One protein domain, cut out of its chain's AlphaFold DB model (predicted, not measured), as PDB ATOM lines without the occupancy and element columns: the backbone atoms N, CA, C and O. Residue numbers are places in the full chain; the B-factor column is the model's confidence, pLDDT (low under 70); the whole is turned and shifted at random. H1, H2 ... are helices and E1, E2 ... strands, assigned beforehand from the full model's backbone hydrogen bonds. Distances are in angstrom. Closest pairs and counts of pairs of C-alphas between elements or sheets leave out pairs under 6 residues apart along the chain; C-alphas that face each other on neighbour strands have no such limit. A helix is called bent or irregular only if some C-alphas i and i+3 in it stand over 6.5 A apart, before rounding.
ATOM      1  N   VAL A  68      32.371 -25.035 -28.506       95.62
ATOM      2  CA  VAL A  68      33.318 -24.824 -27.409       95.62
ATOM      3  C   VAL A  68      32.672 -23.912 -26.380       95.62
ATOM      4  O   VAL A  68      32.341 -22.770 -26.692       95.62
ATOM      5  N   GLY A  69      32.521 -24.392 -25.152       95.19
ATOM      6  CA  GLY A  69      31.934 -23.589 -24.084       95.19
ATOM      7  C   GLY A  69      31.209 -24.422 -23.047       95.19
ATOM      8  O   GLY A  69      31.415 -25.635 -22.945       95.19
ATOM      9  N   TRP A  70      30.393 -23.757 -22.241       96.50
ATOM     10  CA  TRP A  70      29.597 -24.392 -21.200       96.50
ATOM     11  C   TRP A  70      28.351 -25.066 -21.781       96.50
ATOM     12  O   TRP A  70      27.912 -24.768 -22.888       96.50
ATOM     13  N   THR A  71      27.799 -26.009 -21.025       96.50
ATOM     14  CA  THR A  71      26.496 -26.634 -21.305       96.50
ATOM     15  C   THR A  71      25.488 -26.236 -20.231       96.50
ATOM     16  O   THR A  71      25.838 -25.521 -19.299       96.50
ATOM     17  N   SER A  72      24.249 -26.717 -20.282       97.12
ATOM     18  CA  SER A  72      23.284 -26.505 -19.192       97.12
ATOM     19  C   SER A  72      23.664 -27.236 -17.894       97.12
ATOM     20  O   SER A  72      23.175 -26.903 -16.811       97.12
ATOM     21  N   LEU A  73      24.567 -28.222 -17.967       97.44
ATOM     22  CA  LEU A  73      25.072 -28.922 -16.795       97.44
ATOM     23  C   LEU A  73      26.168 -28.093 -16.116       97.44
ATOM     24  O   LEU A  73      27.243 -27.848 -16.671       97.44
ATOM     25  N   LYS A  74      25.904 -27.693 -14.868       96.31
ATOM     26  CA  LYS A  74      26.828 -26.883 -14.071       96.31
ATOM     27  C   LYS A  74      28.206 -27.536 -13.969       96.31
ATOM     28  O   LYS A  74      28.343 -28.653 -13.477       96.31
ATOM     29  N   GLY A  75      29.231 -26.786 -14.369       93.25
ATOM     30  CA  GLY A  75      30.624 -27.231 -14.336       93.25
ATOM     31  C   GLY A  75      31.025 -28.152 -15.492       93.25
ATOM     32  O   GLY A  75      32.159 -28.621 -15.499       93.25
ATOM     33  N   PHE A  76      30.146 -28.387 -16.472       95.19
ATOM     34  CA  PHE A  76      30.452 -29.196 -17.647       95.19
ATOM     35  C   PHE A  76      30.641 -28.318 -18.887       95.19
ATOM     36  O   PHE A  76      29.726 -27.602 -19.308       95.19
ATOM     37  N   SER A  77      31.846 -28.375 -19.453       94.38
ATOM     38  CA  SER A  77      32.231 -27.694 -20.687       94.38
ATOM     39  C   SER A  77      32.595 -28.723 -21.754       94.38
ATOM     40  O   SER A  77      33.136 -29.784 -21.439       94.38
ATOM     41  N   ILE A  78      32.284 -28.406 -23.008       94.44
ATOM     42  CA  ILE A  78      32.506 -29.272 -24.164       94.44
ATOM     43  C   ILE A  78      33.443 -28.615 -25.175       94.44
ATOM     44  O   ILE A  78      33.509 -27.392 -25.285       94.44
ATOM     45  N   ALA A  79      34.144 -29.461 -25.928       94.38
ATOM     46  CA  ALA A  79      34.951 -29.094 -27.081       94.38
ATOM     47  C   ALA A  79      34.722 -30.138 -28.179       94.38
ATOM     48  O   ALA A  79      35.359 -31.191 -28.192       94.38
ATOM     49  N   ALA A  80      33.773 -29.868 -29.070       92.50
ATOM     50  CA  ALA A  80      33.406 -30.748 -30.173       92.50
ATOM     51  C   ALA A  80      33.749 -30.088 -31.509       92.50
ATOM     52  O   ALA A  80      33.474 -28.906 -31.723       92.50
ATOM     53  N   PHE A  81      34.338 -30.852 -32.425       89.56
ATOM     54  CA  PHE A  81      34.786 -30.357 -33.724       89.56
ATOM     55  C   PHE A  81      34.049 -31.090 -34.839       89.56
ATOM     56  O   PHE A  81      34.121 -32.313 -34.909       89.56
ATOM     57  N   SER A  82      33.393 -30.344 -35.729       83.12
ATOM     58  CA  SER A  82      32.832 -30.919 -36.959       83.12
ATOM     59  C   SER A  82      33.932 -31.203 -37.992       83.12
ATOM     60  O   SER A  82      34.049 -32.291 -38.556       83.12
ATOM     61  N   THR A  83      34.841 -30.241 -38.177       79.12
ATOM     62  CA  THR A  83      36.036 -30.384 -39.014       79.12
ATOM     63  C   THR A  83      37.251 -29.746 -38.342       79.12
ATOM     64  O   THR A  83      37.134 -29.019 -37.356       79.12
ATOM     65  N   SER A  84      38.446 -30.022 -38.875       86.75
ATOM     66  CA  SER A  84      39.678 -29.294 -38.533       86.75
ATOM     67  C   SER A  84      40.103 -29.351 -37.056       86.75
ATOM     68  O   SER A  84      40.880 -28.509 -36.618       86.75
ATOM     69  N   GLY A  85      39.658 -30.355 -36.290       90.00
ATOM     70  CA  GLY A  85      39.954 -30.461 -34.854       90.00
ATOM     71  C   GLY A  85      41.449 -30.476 -34.527       90.00
ATOM     72  O   GLY A  85      41.882 -29.781 -33.614       90.00
ATOM     73  N   ILE A  86      42.267 -31.163 -35.334       91.56
ATOM     74  CA  ILE A  86      43.733 -31.150 -35.184       91.56
ATOM     75  C   ILE A  86      44.274 -29.720 -35.322       91.56
ATOM     76  O   ILE A  86      44.971 -29.235 -34.434       91.56
ATOM     77  N   GLN A  87      43.903 -29.031 -36.405       93.38
ATOM     78  CA  GLN A  87      44.359 -27.671 -36.702       93.38
ATOM     79  C   GLN A  87      43.875 -26.651 -35.660       93.38
ATOM     80  O   GLN A  87      44.618 -25.742 -35.301       93.38
ATOM     81  N   LEU A  88      42.637 -26.791 -35.181       92.31
ATOM     82  CA  LEU A  88      41.999 -25.835 -34.275       92.31
ATOM     83  C   LEU A  88      42.299 -26.102 -32.794       92.31
ATOM     84  O   LEU A  88      42.157 -25.185 -31.983       92.31
ATOM     85  N   SER A  89      42.770 -27.303 -32.438       94.81
ATOM     86  CA  SER A  89      43.002 -27.702 -31.043       94.81
ATOM     87  C   SER A  89      43.824 -26.704 -30.210       94.81
ATOM     88  O   SER A  89      43.417 -26.442 -29.074       94.81
ATOM     89  N   PRO A  90      44.897 -26.047 -30.716       95.88
ATOM     90  CA  PRO A  90      45.660 -25.106 -29.895       95.88
ATOM     91  C   PRO A  90      44.887 -23.815 -29.593       95.88
ATOM     92  O   PRO A  90      45.050 -23.234 -28.522       95.88
ATOM     93  N   ALA A  91      44.053 -23.347 -30.527       94.31
ATOM     94  CA  ALA A  91      43.227 -22.160 -30.329       94.31
ATOM     95  C   ALA A  91      42.061 -22.463 -29.378       94.31
ATOM     96  O   ALA A  91      41.837 -21.717 -28.426       94.31
ATOM     97  N   THR A  92      41.385 -23.597 -29.572       94.75
ATOM     98  CA  THR A  92      40.315 -24.067 -28.684       94.75
ATOM     99  C   THR A  92      40.804 -24.259 -27.251       94.75
ATOM    100  O   THR A  92      40.136 -23.820 -26.320       94.75
ATOM    101  N   GLY A  93      42.001 -24.824 -27.059       95.38
ATOM    102  CA  GLY A  93      42.599 -24.962 -25.730       95.38
ATOM    103  C   GLY A  93      42.783 -23.621 -25.009       95.38
ATOM    104  O   GLY A  93      42.522 -23.536 -23.812       95.38
ATOM    105  N   LYS A  94      43.159 -22.554 -25.730       96.12
ATOM    106  CA  LYS A  94      43.272 -21.201 -25.156       96.12
ATOM    107  C   LYS A  94      41.916 -20.617 -24.764       96.12
ATOM    108  O   LYS A  94      41.820 -20.015 -23.702       96.12
ATOM    109  N   VAL A  95      40.888 -20.811 -25.594       95.69
ATOM    110  CA  VAL A  95      39.517 -20.363 -25.290       95.69
ATOM    111  C   VAL A  95      39.002 -21.043 -24.022       95.69
ATOM    112  O   VAL A  95      38.547 -20.368 -23.106       95.69
ATOM    113  N   ILE A  96      39.150 -22.366 -23.928       95.06
ATOM    114  CA  ILE A  96      38.729 -23.130 -22.746       95.06
ATOM    115  C   ILE A  96      39.526 -22.701 -21.511       95.06
ATOM    116  O   ILE A  96      38.946 -22.512 -20.447       95.06
ATOM    117  N   ALA A  97      40.842 -22.503 -21.629       96.31
ATOM    118  CA  ALA A  97      41.662 -22.049 -20.507       96.31
ATOM    119  C   ALA A  97      41.201 -20.683 -19.967       96.31
ATOM    120  O   ALA A  97      41.035 -20.552 -18.757       96.31
ATOM    121  N   ALA A  98      40.922 -19.713 -20.844       97.06
ATOM    122  CA  ALA A  98      40.399 -18.402 -20.452       97.06
ATOM    123  C   ALA A  98      39.042 -18.519 -19.728       97.06
ATOM    124  O   ALA A  98      38.835 -17.925 -18.669       97.06
ATOM    125  N   GLN A  99      38.147 -19.374 -20.234       94.62
ATOM    126  CA  GLN A  99      36.837 -19.622 -19.622       94.62
ATOM    127  C   GLN A  99      36.939 -20.290 -18.244       94.62
ATOM    128  O   GLN A  99      36.180 -19.952 -17.331       94.62
ATOM    129  N   LEU A 100      37.852 -21.255 -18.089       93.56
ATOM    130  CA  LEU A 100      37.997 -22.055 -16.872       93.56
ATOM    131  C   LEU A 100      38.796 -21.348 -15.774       93.56
ATOM    132  O   LEU A 100      38.427 -21.444 -14.604       93.56
ATOM    133  N   VAL A 101      39.900 -20.693 -16.136       96.44
ATOM    134  CA  VAL A 101      40.872 -20.129 -15.185       96.44
ATOM    135  C   VAL A 101      40.580 -18.660 -14.908       96.44
ATOM    136  O   VAL A 101      40.547 -18.253 -13.748       96.44
ATOM    137  N   ASP A 102      40.323 -17.887 -15.963       96.69
ATOM    138  CA  ASP A 102      40.235 -16.425 -15.887       96.69
ATOM    139  C   ASP A 102      38.791 -15.916 -15.830       96.69
ATOM    140  O   ASP A 102      38.559 -14.717 -15.671       96.69
ATOM    141  N   ASN A 103      37.812 -16.822 -15.924       94.62
ATOM    142  CA  ASN A 103      36.394 -16.481 -15.994       94.62
ATOM    143  C   ASN A 103      36.058 -15.561 -17.188       94.62
ATOM    144  O   ASN A 103      35.110 -14.778 -17.119       94.62
ATOM    145  N   ASP A 104      36.842 -15.654 -18.266       96.56
ATOM    146  CA  ASP A 104      36.697 -14.858 -19.483       96.56
ATOM    147  C   ASP A 104      36.014 -15.695 -20.583       96.56
ATOM    148  O   ASP A 104      36.602 -16.671 -21.061       96.56
ATOM    149  N   PRO A 105      34.784 -15.348 -21.017       92.62
ATOM    150  CA  PRO A 105      34.101 -16.053 -22.104       92.62
ATOM    151  C   PRO A 105      34.835 -15.947 -23.452       92.62
ATOM    152  O   PRO A 105      34.662 -16.818 -24.311       92.62
ATOM    153  N   THR A 106      35.717 -14.952 -23.614       95.81
ATOM    154  CA  THR A 106      36.389 -14.532 -24.852       95.81
ATOM    155  C   THR A 106      35.450 -13.893 -25.877       95.81
ATOM    156  O   THR A 106      34.241 -14.117 -25.889       95.81
ATOM    157  N   SER A 107      36.017 -13.141 -26.824       96.25
ATOM    158  CA  SER A 107      35.267 -12.540 -27.939       96.25
ATOM    159  C   SER A 107      34.681 -13.556 -28.928       96.25
ATOM    160  O   SER A 107      33.999 -13.164 -29.869       96.25
ATOM    161  N   TYR A 108      34.994 -14.845 -28.774       94.69
ATOM    162  CA  TYR A 108      34.526 -15.912 -29.657       94.69
ATOM    163  C   TYR A 108      33.308 -16.657 -29.100       94.69
ATOM    164  O   TYR A 108      32.795 -17.539 -29.786       94.69
ATOM    165  N   TYR A 109      32.861 -16.329 -27.879       95.12
ATOM    166  CA  TYR A 109      31.867 -17.114 -27.144       95.12
ATOM    167  C   TYR A 109      30.586 -17.344 -27.941       95.12
ATOM    168  O   TYR A 109      30.222 -18.490 -28.172       95.12
ATOM    169  N   ASP A 110      29.962 -16.286 -28.454       94.06
ATOM    170  CA  ASP A 110      28.682 -16.383 -29.168       94.06
ATOM    171  C   ASP A 110      28.762 -17.271 -30.422       94.06
ATOM    172  O   ASP A 110      27.789 -17.917 -30.804       94.06
ATOM    173  N   GLY A 111      29.932 -17.326 -31.066       93.94
ATOM    174  CA  GLY A 111      30.157 -18.156 -32.250       93.94
ATOM    175  C   GLY A 111      30.491 -19.615 -31.935       93.94
ATOM    176  O   GLY A 111      30.343 -20.472 -32.804       93.94
ATOM    177  N   LEU A 112      30.951 -19.907 -30.717       94.94
ATOM    178  CA  LEU A 112      31.412 -21.236 -30.317       94.94
ATOM    179  C   LEU A 112      30.486 -21.920 -29.309       94.94
ATOM    180  O   LEU A 112      30.441 -23.150 -29.290       94.94
ATOM    181  N   SER A 113      29.737 -21.169 -28.506       95.62
ATOM    182  CA  SER A 113      28.850 -21.721 -27.486       95.62
ATOM    183  C   SER A 113      27.747 -22.569 -28.117       95.62
ATOM    184  O   SER A 113      27.349 -22.368 -29.270       95.62
ATOM    185  N   ILE A 114      27.251 -23.539 -27.347       96.19
ATOM    186  CA  ILE A 114      26.104 -24.360 -27.737       96.19
ATOM    187  C   ILE A 114      24.819 -23.524 -27.824       96.19
ATOM    188  O   ILE A 114      23.937 -23.849 -28.613       96.19
ATOM    189  N   THR A 115      24.758 -22.402 -27.098       96.12
ATOM    190  CA  THR A 115      23.614 -21.475 -27.055       96.12
ATOM    191  C   THR A 115      23.340 -20.766 -28.383       96.12
ATOM    192  O   THR A 115      22.280 -20.167 -28.564       96.12
ATOM    193  N   ARG A 116      24.251 -20.865 -29.363       95.88
ATOM    194  CA  ARG A 116      23.981 -20.411 -30.737       95.88
ATOM    195  C   ARG A 116      22.886 -21.233 -31.429       95.88
ATOM    196  O   ARG A 116      22.289 -20.766 -32.398       95.88
ATOM    197  N   PHE A 117      22.626 -22.448 -30.943       95.31
ATOM    198  CA  PHE A 117      21.510 -23.293 -31.353       95.31
ATOM    199  C   PHE A 117      20.354 -23.109 -30.362       95.31
ATOM    200  O   PHE A 117      20.537 -23.252 -29.156       95.31
TER     201      PHE A 117
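What this domain is: This is residues 68 to 117 of the 124 residues of the protein "FAD dependent oxidoreductase" of Halococcus thailandensis JCM 13552 (UniProt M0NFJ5). A small two-stranded hairpin, E1 and E2, has the long, kinked helix H1 packed on it, and the short helix H2 packs on E1. Residues 82 to 88, of which 85 to 88 belong to H1, stick out. The printed part has 50 residues, in the order E1, E2, H1, H2, with an antiparallel sheet E1 - E2; the class is mixed. It is compact, with a radius of gyration of the C-alphas of 10.5 A and spans of 27 by 24 by 18 A.

Where its parts are: E1, residues 68 to 70, begins with C-alpha 68 at (33.318, -24.824, -27.409) and is 7.3 A long. E2, residues 77 to 80, is 10.0 A long. H1, residues 85 to 101, is 22.2 A long; it is irregular, with C-alphas 87 and 90 7.4 A apart, and has a kink of 37 degrees near residue 92. H2, residues 109 to 112, is 5.2 A long and ends with C-alpha 112 at (31.412, -21.236, -30.317).

How they stand to each other: The hairpin E1 and E2 is antiparallel at 157 degrees, with N 78 and O 69 2.9 A apart, within hydrogen-bond range. The closest C-alphas of E1 and H1, Gly 69 and Ile 96, are 6.9 A apart; those of E1 and H2, Val 68 and Leu 112, 5.0 A. H2 is apart from E2 and H1. In H1, 11 of 13 O i to N i+4 pairs are within range; H2 is too short for such a pair.

The domain as a whole: The C-alphas of Lys 74 and Gln 87, the farthest apart, are 28.6 A apart. The printed part has no cut and no long link, and no printed residue is under 70 in pLDDT.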